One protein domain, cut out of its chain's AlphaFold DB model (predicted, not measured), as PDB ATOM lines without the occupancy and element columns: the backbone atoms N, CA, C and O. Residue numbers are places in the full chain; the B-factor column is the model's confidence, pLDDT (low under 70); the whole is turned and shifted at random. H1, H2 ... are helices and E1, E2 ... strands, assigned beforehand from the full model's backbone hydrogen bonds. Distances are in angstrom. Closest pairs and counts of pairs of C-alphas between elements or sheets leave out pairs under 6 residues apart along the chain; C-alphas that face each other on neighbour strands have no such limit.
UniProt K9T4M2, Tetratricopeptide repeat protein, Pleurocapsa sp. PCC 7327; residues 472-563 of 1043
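What this domain is: This is residues 472 to 563 of the 1043 residues of the protein "Tetratricopeptide repeat protein" of Pleurocapsa sp. PCC 7327 (UniProt K9T4M2). A small hairpin of two strands, E1 and E2, sits at one end of a helical body with H2 in its middle. H5 runs alongside H2, H3 crosses H2, H1 meets the first part of H2 with its last residues, and short H4 follows E2. The printed part has 92 residues, with named elements in the order H1 H2 H3 E1 E2 H4 H5: five helices and two strands, the sheet E1 - E2 antiparallel, the class mostly helix. It is compact, with a radius of gyration of the C-alphas of 12.7 A and spans of 36 by 33 by 22 A.

How they stand to each other: E1, residues 529 to 532, and E2, residues 535 to 538, form an antiparallel hairpin at 143 degrees, with N 530 and O 537 3.0 A apart, within hydrogen-bond range. The closest C-alphas of E2 and H2, residues 496 to 509, are those of Lys 537 and Ile 506, 6.2 A apart. H2, the hub, touches H5, residues 549 to 563, at a shallow tilt of 28 degrees, opposite ways; their closest C-alphas, Phe 497 and Leu 556, are 5.7 A apart. H3, residues 518 to 525, touches residues 498 to 503 of H2, about perpendicular at 74 degrees, closest at C-alphas 519 and 499, 5.4 A. H1, residues 479 to 490, touches H2 with residues 488 to 490 alone, closest at C-alphas 489 and 496, 5.2 A. H4, residues 541 to 546, touches no helix; C-alphas 544 and 538, the closest of H4 and E2, are 6.1 A apart. In the five helices every O i to N i+4 pair is within hydrogen-bond range.

Where its parts are: H1 begins at C-alpha 479 (-19.643, 8.219, 16.705) and measures 16.4 A, H2 20.2 A. H5, 21.7 A, ends at C-alpha 563 (-33.927, -12.677, 4.276).

The domain as a whole: The C-alphas of Arg 533 and Ala 562, the farthest apart, are 37.3 A apart. The printed part has no cut and no long link. Residues 475 to 480, of which 479 to 480 belong to H1, stand free. Mean pLDDT of the printed part is 78.5; 15 residues are under 70, among them 560 to 563.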
ATOM      1  N   TRP A 472     -29.097  11.537  18.701       81.62
ATOM      2  CA  TRP A 472     -27.753  10.947  18.719       81.62
ATOM      3  C   TRP A 472     -27.210  10.545  17.336       81.62
ATOM      4  O   TRP A 472     -26.009  10.664  17.103       81.62
ATOM      5  N   GLU A 473     -28.048  10.128  16.379       75.44
ATOM      6  CA  GLU A 473     -27.606   9.769  15.018       75.44
ATOM      7  C   GLU A 473     -26.870  10.925  14.300       75.44
ATOM      8  O   GLU A 473     -25.950  10.680  13.517       75.44
ATOM      9  N   ASN A 474     -27.210  12.180  14.623       72.94
ATOM     10  CA  ASN A 474     -26.686  13.393  13.981       72.94
ATOM     11  C   ASN A 474     -25.617  14.143  14.802       72.94
ATOM     12  O   ASN A 474     -25.024  15.096  14.304       72.94
ATOM     13  N   GLN A 475     -25.364  13.741  16.050       70.19
ATOM     14  CA  GLN A 475     -24.410  14.420  16.939       70.19
ATOM     15  C   GLN A 475     -22.953  14.008  16.661       70.19
ATOM     16  O   GLN A 475     -22.701  12.973  16.052       70.19
ATOM     17  N   ALA A 476     -21.983  14.815  17.104       56.66
ATOM     18  CA  ALA A 476     -20.554  14.517  16.940       56.66
ATOM     19  C   ALA A 476     -19.979  13.642  18.075       56.66
ATOM     20  O   ALA A 476     -19.084  12.836  17.839       56.66
ATOM     21  N   ALA A 477     -20.521  13.747  19.294       56.56
ATOM     22  CA  ALA A 477     -20.083  12.964  20.459       56.56
ATOM     23  C   ALA A 477     -20.485  11.469  20.396       56.56
ATOM     24  O   ALA A 477     -20.039  10.657  21.203       56.56
ATOM     25  N   SER A 478     -21.325  11.090  19.431       69.62
ATOM     26  CA  SER A 478     -22.009   9.796  19.357       69.62
ATOM     27  C   SER A 478     -21.418   8.810  18.338       69.62
ATOM     28  O   SER A 478     -22.004   7.751  18.112       69.62
ATOM     29  N   GLU A 479     -20.266   9.095  17.722       75.19
ATOM     30  CA  GLU A 479     -19.643   8.219  16.705       75.19
ATOM     31  C   GLU A 479     -19.441   6.767  17.184       75.19
ATOM     32  O   GLU A 479     -19.610   5.817  16.418       75.19
ATOM     33  N   HIS A 480     -19.178   6.569  18.479       79.31
ATOM     34  CA  HIS A 480     -19.120   5.244  19.111       79.31
ATOM     35  C   HIS A 480     -20.461   4.486  19.037       79.31
ATOM     36  O   HIS A 480     -20.495   3.314  18.656       79.31
ATOM     37  N   LEU A 481     -21.586   5.165  19.285       83.12
ATOM     38  CA  LEU A 481     -22.935   4.597  19.137       83.12
ATOM     39  C   LEU A 481     -23.216   4.228  17.669       83.12
ATOM     40  O   LEU A 481     -23.771   3.165  17.376       83.12
ATOM     41  N   LYS A 482     -22.766   5.056  16.718       83.06
ATOM     42  CA  LYS A 482     -22.900   4.783  15.273       83.06
ATOM     43  C   LYS A 482     -22.076   3.559  14.857       83.06
ATOM     44  O   LYS A 482     -22.564   2.720  14.096       83.06
ATOM     45  N   ALA A 483     -20.872   3.397  15.410       82.38
ATOM     46  CA  ALA A 483     -20.032   2.219  15.198       82.38
ATOM     47  C   ALA A 483     -20.658   0.933  15.777       82.38
ATOM     48  O   ALA A 483     -20.636  -0.106  15.109       82.38
ATOM     49  N   ILE A 484     -21.266   1.000  16.969       84.81
ATOM     50  CA  ILE A 484     -22.030  -0.110  17.565       84.81
ATOM     51  C   ILE A 484     -23.205  -0.505  16.657       84.81
ATOM     52  O   ILE A 484     -23.313  -1.675  16.278       84.81
ATOM     53  N   ARG A 485     -24.033   0.462  16.226       87.81
ATOM     54  CA  ARG A 485     -25.138   0.232  15.274       87.81
ATOM     55  C   ARG A 485     -24.659  -0.460  14.002       87.81
ATOM     56  O   ARG A 485     -25.252  -1.450  13.580       87.81
ATOM     57  N   HIS A 486     -23.594   0.053  13.389       84.06
ATOM     58  CA  HIS A 486     -23.054  -0.511  12.156       84.06
ATOM     59  C   HIS A 486     -22.639  -1.979  12.337       84.06
ATOM     60  O   HIS A 486     -22.906  -2.802  11.464       84.06
ATOM     61  N   ARG A 487     -22.019  -2.336  13.470       83.38
ATOM     62  CA  ARG A 487     -21.645  -3.730  13.752       83.38
ATOM     63  C   ARG A 487     -22.860  -4.621  14.012       83.38
ATOM     64  O   ARG A 487     -22.921  -5.686  13.407       83.38
ATOM     65  N   LEU A 488     -23.835  -4.182  14.817       84.81
ATOM     66  CA  LEU A 488     -25.085  -4.927  15.048       84.81
ATOM     67  C   LEU A 488     -25.764  -5.327  13.731       84.81
ATOM     68  O   LEU A 488     -26.159  -6.478  13.565       84.81
ATOM     69  N   LEU A 489     -25.873  -4.380  12.793       82.94
ATOM     70  CA  LEU A 489     -26.606  -4.564  11.540       82.94
ATOM     71  C   LEU A 489     -25.809  -5.297  10.448       82.94
ATOM     72  O   LEU A 489     -26.422  -5.847   9.539       82.94
ATOM     73  N   ASN A 490     -24.472  -5.357  10.539       77.06
ATOM     74  CA  ASN A 490     -23.606  -5.944   9.504       77.06
ATOM     75  C   ASN A 490     -22.763  -7.158   9.963       77.06
ATOM     76  O   ASN A 490     -21.942  -7.652   9.185       77.06
ATOM     77  N   ASN A 491     -22.937  -7.678  11.189       78.00
ATOM     78  CA  ASN A 491     -22.196  -8.856  11.670       78.00
ATOM     79  C   ASN A 491     -22.661 -10.156  10.972       78.00
ATOM     80  O   ASN A 491     -23.546 -10.875  11.439       78.00
ATOM     81  N   GLN A 492     -22.025 -10.474   9.842       68.12
ATOM     82  CA  GLN A 492     -22.258 -11.710   9.087       68.12
ATOM     83  C   GLN A 492     -21.993 -13.003   9.895       68.12
ATOM     84  O   GLN A 492     -22.810 -13.919   9.778       68.12
ATOM     85  N   PRO A 493     -20.936 -13.121  10.736       69.38
ATOM     86  CA  PRO A 493     -20.686 -14.335  11.525       69.38
ATOM     87  C   PRO A 493     -21.831 -14.770  12.451       69.38
ATOM     88  O   PRO A 493     -22.151 -15.955  12.496       69.38
ATOM     89  N   CYS A 494     -22.456 -13.835  13.172       68.06
ATOM     90  CA  CYS A 494     -23.506 -14.130  14.156       68.06
ATOM     91  C   CYS A 494     -24.932 -13.966  13.607       68.06
ATOM     92  O   CYS A 494     -25.883 -14.364  14.273       68.06
ATOM     93  N   GLN A 495     -25.072 -13.412  12.395       77.56
ATOM     94  CA  GLN A 495     -26.324 -13.003  11.745       77.56
ATOM     95  C   GLN A 495     -27.066 -11.878  12.510       77.56
ATOM     96  O   GLN A 495     -27.564 -12.110  13.616       77.56
ATOM     97  N   PRO A 496     -27.233 -10.669  11.926       80.25
ATOM     98  CA  PRO A 496     -27.806  -9.499  12.612       80.25
ATOM     99  C   PRO A 496     -29.156  -9.753  13.302       80.25
ATOM    100  O   PRO A 496     -29.378  -9.329  14.436       80.25
ATOM    101  N   PHE A 497     -30.031 -10.532  12.656       78.62
ATOM    102  CA  PHE A 497     -31.343 -10.908  13.189       78.62
ATOM    103  C   PHE A 497     -31.255 -11.665  14.527       78.62
ATOM    104  O   PHE A 497     -32.099 -11.482  15.403       78.62
ATOM    105  N   ARG A 498     -30.225 -12.497  14.732       79.69
ATOM    106  CA  ARG A 498     -30.063 -13.249  15.985       79.69
ATOM    107  C   ARG A 498     -29.516 -12.380  17.113       79.69
ATOM    108  O   ARG A 498     -30.024 -12.471  18.229       79.69
ATOM    109  N   LEU A 499     -28.545 -11.513  16.813       85.06
ATOM    110  CA  LEU A 499     -27.994 -10.542  17.768       85.06
ATOM    111  C   LEU A 499     -29.097  -9.641  18.332       85.06
ATOM    112  O   LEU A 499     -29.256  -9.542  19.547       85.06
ATOM    113  N   LEU A 500     -29.913  -9.050  17.456       87.25
ATOM    114  CA  LEU A 500     -31.029  -8.200  17.871       87.25
ATOM    115  C   LEU A 500     -32.115  -8.992  18.622       87.25
ATOM    116  O   LEU A 500     -32.634  -8.505  19.623       87.25
ATOM    117  N   LYS A 501     -32.422 -10.236  18.215       83.62
ATOM    118  CA  LYS A 501     -33.399 -11.094  18.915       83.62
ATOM    119  C   LYS A 501     -32.950 -11.452  20.338       83.62
ATOM    120  O   LYS A 501     -33.793 -11.510  21.231       83.62
ATOM    121  N   LEU A 502     -31.649 -11.650  20.556       84.44
ATOM    122  CA  LEU A 502     -31.057 -11.868  21.879       84.44
ATOM    123  C   LEU A 502     -31.025 -10.575  22.710       84.44
ATOM    124  O   LEU A 502     -31.435 -10.584  23.869       84.44
ATOM    125  N   TYR A 503     -30.607  -9.450  22.127       87.75
ATOM    126  CA  TYR A 503     -30.593  -8.160  22.827       87.75
ATOM    127  C   TYR A 503     -32.012  -7.730  23.250       87.75
ATOM    128  O   TYR A 503     -32.221  -7.308  24.385       87.75
ATOM    129  N   ARG A 504     -33.024  -7.989  22.405       87.88
ATOM    130  CA  ARG A 504     -34.455  -7.867  22.740       87.88
ATOM    131  C   ARG A 504     -34.859  -8.685  23.969       87.88
ATOM    132  O   ARG A 504     -35.687  -8.223  24.748       87.88
ATOM    133  N   GLN A 505     -34.319  -9.893  24.151       83.62
ATOM    134  CA  GLN A 505     -34.605 -10.709  25.338       83.62
ATOM    135  C   GLN A 505     -33.985 -10.099  26.598       83.62
ATOM    136  O   GLN A 505     -34.662 -10.038  27.620       83.62
ATOM    137  N   ILE A 506     -32.753  -9.589  26.511       85.06
ATOM    138  CA  ILE A 506     -32.067  -8.909  27.623       85.06
ATOM    139  C   ILE A 506     -32.854  -7.661  28.046       85.06
ATOM    140  O   ILE A 506     -33.238  -7.549  29.208       85.06
ATOM    141  N   LEU A 507     -33.229  -6.802  27.092       83.12
ATOM    142  CA  LEU A 507     -34.052  -5.614  27.351       83.12
ATOM    143  C   LEU A 507     -35.470  -5.922  27.867       83.12
ATOM    144  O   LEU A 507     -36.117  -5.012  28.376       83.12
ATOM    145  N   ARG A 508     -36.004  -7.142  27.696       78.38
ATOM    146  CA  ARG A 508     -37.352  -7.536  28.168       78.38
ATOM    147  C   ARG A 508     -37.349  -8.285  29.504       78.38
ATOM    148  O   ARG A 508     -38.366  -8.247  30.186       78.38
ATOM    149  N   LEU A 509     -36.273  -9.003  29.831       71.38
ATOM    150  CA  LEU A 509     -36.188  -9.872  31.014       71.38
ATOM    151  C   LEU A 509     -35.309  -9.306  32.135       71.38
ATOM    152  O   LEU A 509     -35.346  -9.856  33.230       71.38
ATOM    153  N   GLU A 510     -34.507  -8.270  31.855       60.75
ATOM    154  CA  GLU A 510     -33.531  -7.616  32.754       60.75
ATOM    155  C   GLU A 510     -32.384  -8.521  33.254       60.75
ATOM    156  O   GLU A 510     -31.298  -8.024  33.547       60.75
ATOM    157  N   GLU A 511     -32.571  -9.845  33.281       63.19
ATOM    158  CA  GLU A 511     -31.561 -10.864  33.571       63.19
ATOM    159  C   GLU A 511     -31.695 -12.070  32.624       63.19
ATOM    160  O   GLU A 511     -32.595 -12.901  32.755       63.19
ATOM    161  N   VAL A 512     -30.752 -12.221  31.687       75.19
ATOM    162  CA  VAL A 512     -30.638 -13.428  30.841       75.19
ATOM    163  C   VAL A 512     -29.413 -14.240  31.253       75.19
ATOM    164  O   VAL A 512     -28.315 -13.704  31.352       75.19
ATOM    165  N   ARG A 513     -29.569 -15.550  31.479       73.31
ATOM    166  CA  ARG A 513     -28.449 -16.414  31.891       73.31
ATOM    167  C   ARG A 513     -27.383 -16.530  30.797       73.31
ATOM    168  O   ARG A 513     -27.699 -16.778  29.629       73.31
ATOM    169  N   VAL A 514     -26.117 -16.435  31.197       74.62
ATOM    170  CA  VAL A 514     -24.976 -16.719  30.316       74.62
ATOM    171  C   VAL A 514     -25.004 -18.192  29.888       74.62
ATOM    172  O   VAL A 514     -25.090 -19.090  30.724       74.62
ATOM    173  N   ASN A 515     -24.934 -18.437  28.580       75.19
ATOM    174  CA  ASN A 515     -24.897 -19.765  27.962       75.19
ATOM    175  C   ASN A 515     -23.772 -19.932  26.917       75.19
ATOM    176  O   ASN A 515     -23.620 -21.018  26.367       75.19
ATOM    177  N   GLY A 516     -22.982 -18.882  26.652       73.56
ATOM    178  CA  GLY A 516     -21.801 -18.951  25.783       73.56
ATOM    179  C   GLY A 516     -22.099 -19.021  24.282       73.56
ATOM    180  O   GLY A 516     -21.212 -19.365  23.503       73.56
ATOM    181  N   THR A 517     -23.326 -18.705  23.859       82.81
ATOM    182  CA  THR A 517     -23.669 -18.588  22.430       82.81
ATOM    183  C   THR A 517     -22.823 -17.508  21.730       82.81
ATOM    184  O   THR A 517     -22.529 -16.482  22.350       82.81
ATOM    185  N   PRO A 518     -22.448 -17.684  20.443       81.62
ATOM    186  CA  PRO A 518     -21.714 -16.672  19.674       81.62
ATOM    187  C   PRO A 518     -22.371 -15.289  19.725       81.62
ATOM    188  O   PRO A 518     -21.692 -14.273  19.835       81.62
ATOM    189  N   GLU A 519     -23.701 -15.262  19.727       81.69
ATOM    190  CA  GLU A 519     -24.509 -14.057  19.814       81.69
ATOM    191  C   GLU A 519     -24.364 -13.340  21.175       81.69
ATOM    192  O   GLU A 519     -24.318 -12.111  21.209       81.69
ATOM    193  N   GLN A 520     -24.227 -14.072  22.294       85.38
ATOM    194  CA  GLN A 520     -23.898 -13.475  23.600       85.38
ATOM    195  C   GLN A 520     -22.468 -12.926  23.618       85.38
ATOM    196  O   GLN A 520     -22.244 -11.819  24.107       85.38
ATOM    197  N   VAL A 521     -21.510 -13.682  23.071       82.81
ATOM    198  CA  VAL A 521     -20.099 -13.270  22.998       82.81
ATOM    199  C   VAL A 521     -19.948 -11.990  22.175       82.81
ATOM    200  O   VAL A 521     -19.224 -11.090  22.585       82.81
ATOM    201  N   GLU A 522     -20.669 -11.851  21.062       84.12
ATOM    202  CA  GLU A 522     -20.584 -10.646  20.236       84.12
ATOM    203  C   GLU A 522     -21.263  -9.426  20.872       84.12
ATOM    204  O   GLU A 522     -20.705  -8.333  20.819       84.12
ATOM    205  N   LEU A 523     -22.412  -9.571  21.544       85.12
ATOM    206  CA  LEU A 523     -23.002  -8.445  22.285       85.12
ATOM    207  C   LEU A 523     -22.092  -7.970  23.439       85.12
ATOM    208  O   LEU A 523     -22.031  -6.767  23.706       85.12
ATOM    209  N   LEU A 524     -21.342  -8.885  24.068       83.31
ATOM    210  CA  LEU A 524     -20.275  -8.563  25.026       83.31
ATOM    211  C   LEU A 524     -19.080  -7.866  24.336       83.31
ATOM    212  O   LEU A 524     -18.609  -6.848  24.836       83.31
ATOM    213  N   ASN A 525     -18.630  -8.338  23.164       82.31
ATOM    214  CA  ASN A 525     -17.567  -7.694  22.367       82.31
ATOM    215  C   ASN A 525     -17.925  -6.259  21.933       82.31
ATOM    216  O   ASN A 525     -17.038  -5.427  21.736       82.31
ATOM    217  N   LEU A 526     -19.216  -5.977  21.743       80.75
ATOM    218  CA  LEU A 526     -19.738  -4.648  21.413       80.75
ATOM    219  C   LEU A 526     -19.853  -3.722  22.632       80.75
ATOM    220  O   LEU A 526     -20.114  -2.536  22.453       80.75
ATOM    221  N   GLY A 527     -19.681  -4.239  23.854       77.69
ATOM    222  CA  GLY A 527     -19.844  -3.478  25.095       77.69
ATOM    223  C   GLY A 527     -21.288  -3.058  25.393       77.69
ATOM    224  O   GLY A 527     -21.501  -2.254  26.295       77.69
ATOM    225  N   LEU A 528     -22.272  -3.590  24.655       82.81
ATOM    226  CA  LEU A 528     -23.703  -3.285  24.810       82.81
ATOM    227  C   LEU A 528     -24.321  -3.918  26.058       82.81
ATOM    228  O   LEU A 528     -25.326  -3.417  26.568       82.81
ATOM    229  N   ILE A 529     -23.744  -5.030  26.519       85.62
ATOM    230  CA  ILE A 529     -24.206  -5.782  27.685       85.62
ATOM    231  C   ILE A 529     -23.054  -6.100  28.642       85.62
ATOM    232  O   ILE A 529     -21.918  -6.284  28.208       85.62
ATOM    233  N   THR A 530     -23.353  -6.180  29.937       81.94
ATOM    234  CA  THR A 530     -22.442  -6.651  30.997       81.94
ATOM    235  C   THR A 530     -22.845  -8.041  31.484       81.94
ATOM    236  O   THR A 530     -23.973  -8.480  31.271       81.94
ATOM    237  N   ASN A 531     -21.910  -8.750  32.127       80.75
ATOM    238  CA  ASN A 531     -22.159 -10.025  32.806       80.75
ATOM    239  C   ASN A 531     -22.059  -9.831  34.324       80.75
ATOM    240  O   ASN A 531     -20.987  -9.978  34.918       80.75
ATOM    241  N   ASP A 532     -23.194  -9.537  34.943       70.00
ATOM    242  CA  ASP A 532     -23.310  -9.331  36.377       70.00
ATOM    243  C   ASP A 532     -23.709 -10.642  37.059       70.00
ATOM    244  O   ASP A 532     -24.855 -11.094  37.016       70.00
ATOM    245  N   ARG A 533     -22.715 -11.287  37.688       66.25
ATOM    246  CA  ARG A 533     -22.853 -12.529  38.482       66.25
ATOM    247  C   ARG A 533     -23.492 -13.715  37.729       66.25
ATOM    248  O   ARG A 533     -24.075 -14.593  38.359       66.25
ATOM    249  N   GLY A 534     -23.359 -13.770  36.401       67.25
ATOM    250  CA  GLY A 534     -23.952 -14.809  35.544       67.25
ATOM    251  C   GLY A 534     -25.282 -14.416  34.885       67.25
ATOM    252  O   GLY A 534     -25.856 -15.228  34.150       67.25
ATOM    253  N   SER A 535     -25.751 -13.187  35.116       76.69
ATOM    254  CA  SER A 535     -26.848 -12.552  34.382       76.69
ATOM    255  C   SER A 535     -26.308 -11.535  33.373       76.69
ATOM    256  O   SER A 535     -25.339 -10.833  33.651       76.69
ATOM    257  N   LEU A 536     -26.919 -11.463  32.195       81.94
ATOM    258  CA  LEU A 536     -26.629 -10.453  31.182       81.94
ATOM    259  C   LEU A 536     -27.609  -9.288  31.310       81.94
ATOM    260  O   LEU A 536     -28.821  -9.522  31.298       81.94
ATOM    261  N   LYS A 537     -27.070  -8.065  31.392       83.94
ATOM    262  CA  LYS A 537     -27.802  -6.790  31.536       83.94
ATOM    263  C   LYS A 537     -27.360  -5.779  30.480       83.94
ATOM    264  O   LYS A 537     -26.303  -5.960  29.884       83.94
ATOM    265  N   ALA A 538     -28.135  -4.718  30.243       84.38
ATOM    266  CA  ALA A 538     -27.661  -3.583  29.442       84.38
ATOM    267  C   ALA A 538     -26.458  -2.921  30.139       84.38
ATOM    268  O   ALA A 538     -26.476  -2.736  31.352       84.38
ATOM    269  N   ALA A 539     -25.400  -2.595  29.390       81.62
ATOM    270  CA  ALA A 539     -24.119  -2.267  30.016       81.62
ATOM    271  C   ALA A 539     -24.073  -0.905  30.725       81.62
ATOM    272  O   ALA A 539     -23.234  -0.737  31.605       81.62
ATOM    273  N   ASN A 540     -24.919   0.060  30.344       84.69
ATOM    274  CA  ASN A 540     -25.105   1.336  31.044       84.69
ATOM    275  C   ASN A 540     -26.421   2.031  30.638       84.69
ATOM    276  O   ASN A 540     -27.059   1.662  29.646       84.69
ATOM    277  N   ARG A 541     -26.785   3.077  31.397       84.94
ATOM    278  CA  ARG A 541     -28.009   3.888  31.228       84.94
ATOM    279  C   ARG A 541     -28.104   4.547  29.840       84.94
ATOM    280  O   ARG A 541     -29.201   4.734  29.317       84.94
ATOM    281  N   ILE A 542     -26.965   4.867  29.216       85.38
ATOM    282  CA  ILE A 542     -26.898   5.527  27.900       85.38
ATOM    283  C   ILE A 542     -27.299   4.559  26.778       85.38
ATOM    284  O   ILE A 542     -28.160   4.889  25.963       85.38
ATOM    285  N   TYR A 543     -26.726   3.350  26.734       88.44
ATOM    286  CA  TYR A 543     -27.064   2.372  25.692       88.44
ATOM    287  C   TYR A 543     -28.507   1.876  25.796       88.44
ATOM    288  O   TYR A 543     -29.128   1.644  24.762       88.44
ATOM    289  N   GLU A 544     -29.055   1.742  27.008       85.38
ATOM    290  CA  GLU A 544     -30.455   1.349  27.204       85.38
ATOM    291  C   GLU A 544     -31.434   2.395  26.644       85.38
ATOM    292  O   GLU A 544     -32.408   2.033  25.983       85.38
ATOM    293  N   ALA A 545     -31.149   3.689  26.831       85.38
ATOM    294  CA  ALA A 545     -31.940   4.770  26.246       85.38
ATOM    295  C   ALA A 545     -31.807   4.829  24.709       85.38
ATOM    296  O   ALA A 545     -32.804   4.981  23.996       85.38
ATOM    297  N   VAL A 546     -30.582   4.678  24.192       86.00
ATOM    298  CA  VAL A 546     -30.248   4.808  22.762       86.00
ATOM    299  C   VAL A 546     -30.738   3.617  21.931       86.00
ATOM    300  O   VAL A 546     -31.423   3.809  20.926       86.00
ATOM    301  N   PHE A 547     -30.431   2.388  22.348       88.50
ATOM    302  CA  PHE A 547     -30.798   1.144  21.658       88.50
ATOM    303  C   PHE A 547     -32.041   0.495  22.279       88.50
ATOM    304  O   PHE A 547     -32.142  -0.727  22.382       88.50
ATOM    305  N   ASN A 548     -32.991   1.328  22.712       86.94
ATOM    306  CA  ASN A 548     -34.189   0.901  23.426       86.94
ATOM    307  C   ASN A 548     -35.071  -0.075  22.619       86.94
ATOM    308  O   ASN A 548     -34.929  -0.251  21.405       86.94
ATOM    309  N   ARG A 549     -36.048  -0.677  23.311       82.81
ATOM    310  CA  ARG A 549     -36.930  -1.727  22.770       82.81
ATOM    311  C   ARG A 549     -37.526  -1.379  21.394       82.81
ATOM    312  O   ARG A 549     -37.517  -2.246  20.531       82.81
ATOM    313  N   SER A 550     -37.987  -0.144  21.152       80.69
ATOM    314  CA  SER A 550     -38.656   0.205  19.881       80.69
ATOM    315  C   SER A 550     -37.706   0.217  18.676       80.69
ATOM    316  O   SER A 550     -38.080  -0.207  17.583       80.69
ATOM    317  N   TRP A 551     -36.448   0.618  18.885       86.69
ATOM    318  CA  TRP A 551     -35.408   0.595  17.856       86.69
ATOM    319  C   TRP A 551     -35.078  -0.840  17.413       86.69
ATOM    320  O   TRP A 551     -34.949  -1.113  16.219       86.69
ATOM    321  N   VAL A 552     -35.006  -1.775  18.369       85.00
ATOM    322  CA  VAL A 552     -34.647  -3.181  18.117       85.00
ATOM    323  C   VAL A 552     -35.717  -3.918  17.296       85.00
ATOM    324  O   VAL A 552     -35.366  -4.642  16.365       85.00
ATOM    325  N   GLU A 553     -37.009  -3.721  17.590       76.06
ATOM    326  CA  GLU A 553     -38.107  -4.362  16.833       76.06
ATOM    327  C   GLU A 553     -38.145  -3.892  15.364       76.06
ATOM    328  O   GLU A 553     -38.378  -4.690  14.449       76.06
ATOM    329  N   ARG A 554     -37.861  -2.603  15.121       79.62
ATOM    330  CA  ARG A 554     -37.851  -2.009  13.776       79.62
ATOM    331  C   ARG A 554     -36.793  -2.649  12.878       79.62
ATOM    332  O   ARG A 554     -37.108  -3.105  11.781       79.62
ATOM    333  N   GLU A 555     -35.544  -2.718  13.338       81.19
ATOM    334  CA  GLU A 555     -34.458  -3.287  12.526       81.19
ATOM    335  C   GLU A 555     -34.586  -4.825  12.392       81.19
ATOM    336  O   GLU A 555     -34.225  -5.376  11.351       81.19
ATOM    337  N   LEU A 556     -35.174  -5.527  13.379       77.19
ATOM    338  CA  LEU A 556     -35.520  -6.959  13.271       77.19
ATOM    339  C   LEU A 556     -36.495  -7.251  12.124       77.19
ATOM    340  O   LEU A 556     -36.295  -8.218  11.386       77.19
ATOM    341  N   THR A 557     -37.533  -6.423  11.982       66.56
ATOM    342  CA  THR A 557     -38.574  -6.563  10.949       66.56
ATOM    343  C   THR A 557     -37.958  -6.480   9.553       66.56
ATOM    344  O   THR A 557     -38.062  -7.418   8.757       66.56
ATOM    345  N   ARG A 558     -37.203  -5.403   9.312       73.00
ATOM    346  CA  ARG A 558     -36.485  -5.125   8.064       73.00
ATOM    347  C   ARG A 558     -35.549  -6.267   7.645       73.00
ATOM    348  O   ARG A 558     -35.552  -6.696   6.494       73.00
ATOM    349  N   LEU A 559     -34.766  -6.799   8.589       71.81
ATOM    350  CA  LEU A 559     -33.836  -7.908   8.334       71.81
ATOM    351  C   LEU A 559     -34.544  -9.215   7.941       71.81
ATOM    352  O   LEU A 559     -33.993  -9.999   7.167       71.81
ATOM    353  N   HIS A 560     -35.750  -9.464   8.458       65.44
ATOM    354  CA  HIS A 560     -36.504 -10.677   8.145       65.44
ATOM    355  C   HIS A 560     -37.148 -10.613   6.748       65.44
ATOM    356  O   HIS A 560     -37.103 -11.593   6.000       65.44
ATOM    357  N   LEU A 561     -37.676  -9.445   6.362       63.53
ATOM    358  CA  LEU A 561     -38.212  -9.199   5.017       63.53
ATOM    359  C   LEU A 561     -37.127  -9.350   3.937       63.53
ATOM    360  O   LEU A 561     -37.359 -10.009   2.918       63.53
ATOM    361  N   ALA A 562     -35.923  -8.832   4.205       61.00
ATOM    362  CA  ALA A 562     -34.747  -9.008   3.355       61.00
ATOM    363  C   ALA A 562     -34.347 -10.489   3.195       61.00
ATOM    364  O   ALA A 562     -34.115 -10.957   2.079       61.00
ATOM    365  N   TYR A 563     -34.311 -11.257   4.294       59.09
ATOM    366  CA  TYR A 563     -33.927 -12.677   4.276       59.09
ATOM    367  C   TYR A 563     -34.833 -13.533   3.378       59.09
ATOM    368  O   TYR A 563     -34.340 -14.330   2.577       59.09
TER     369      TYR A 563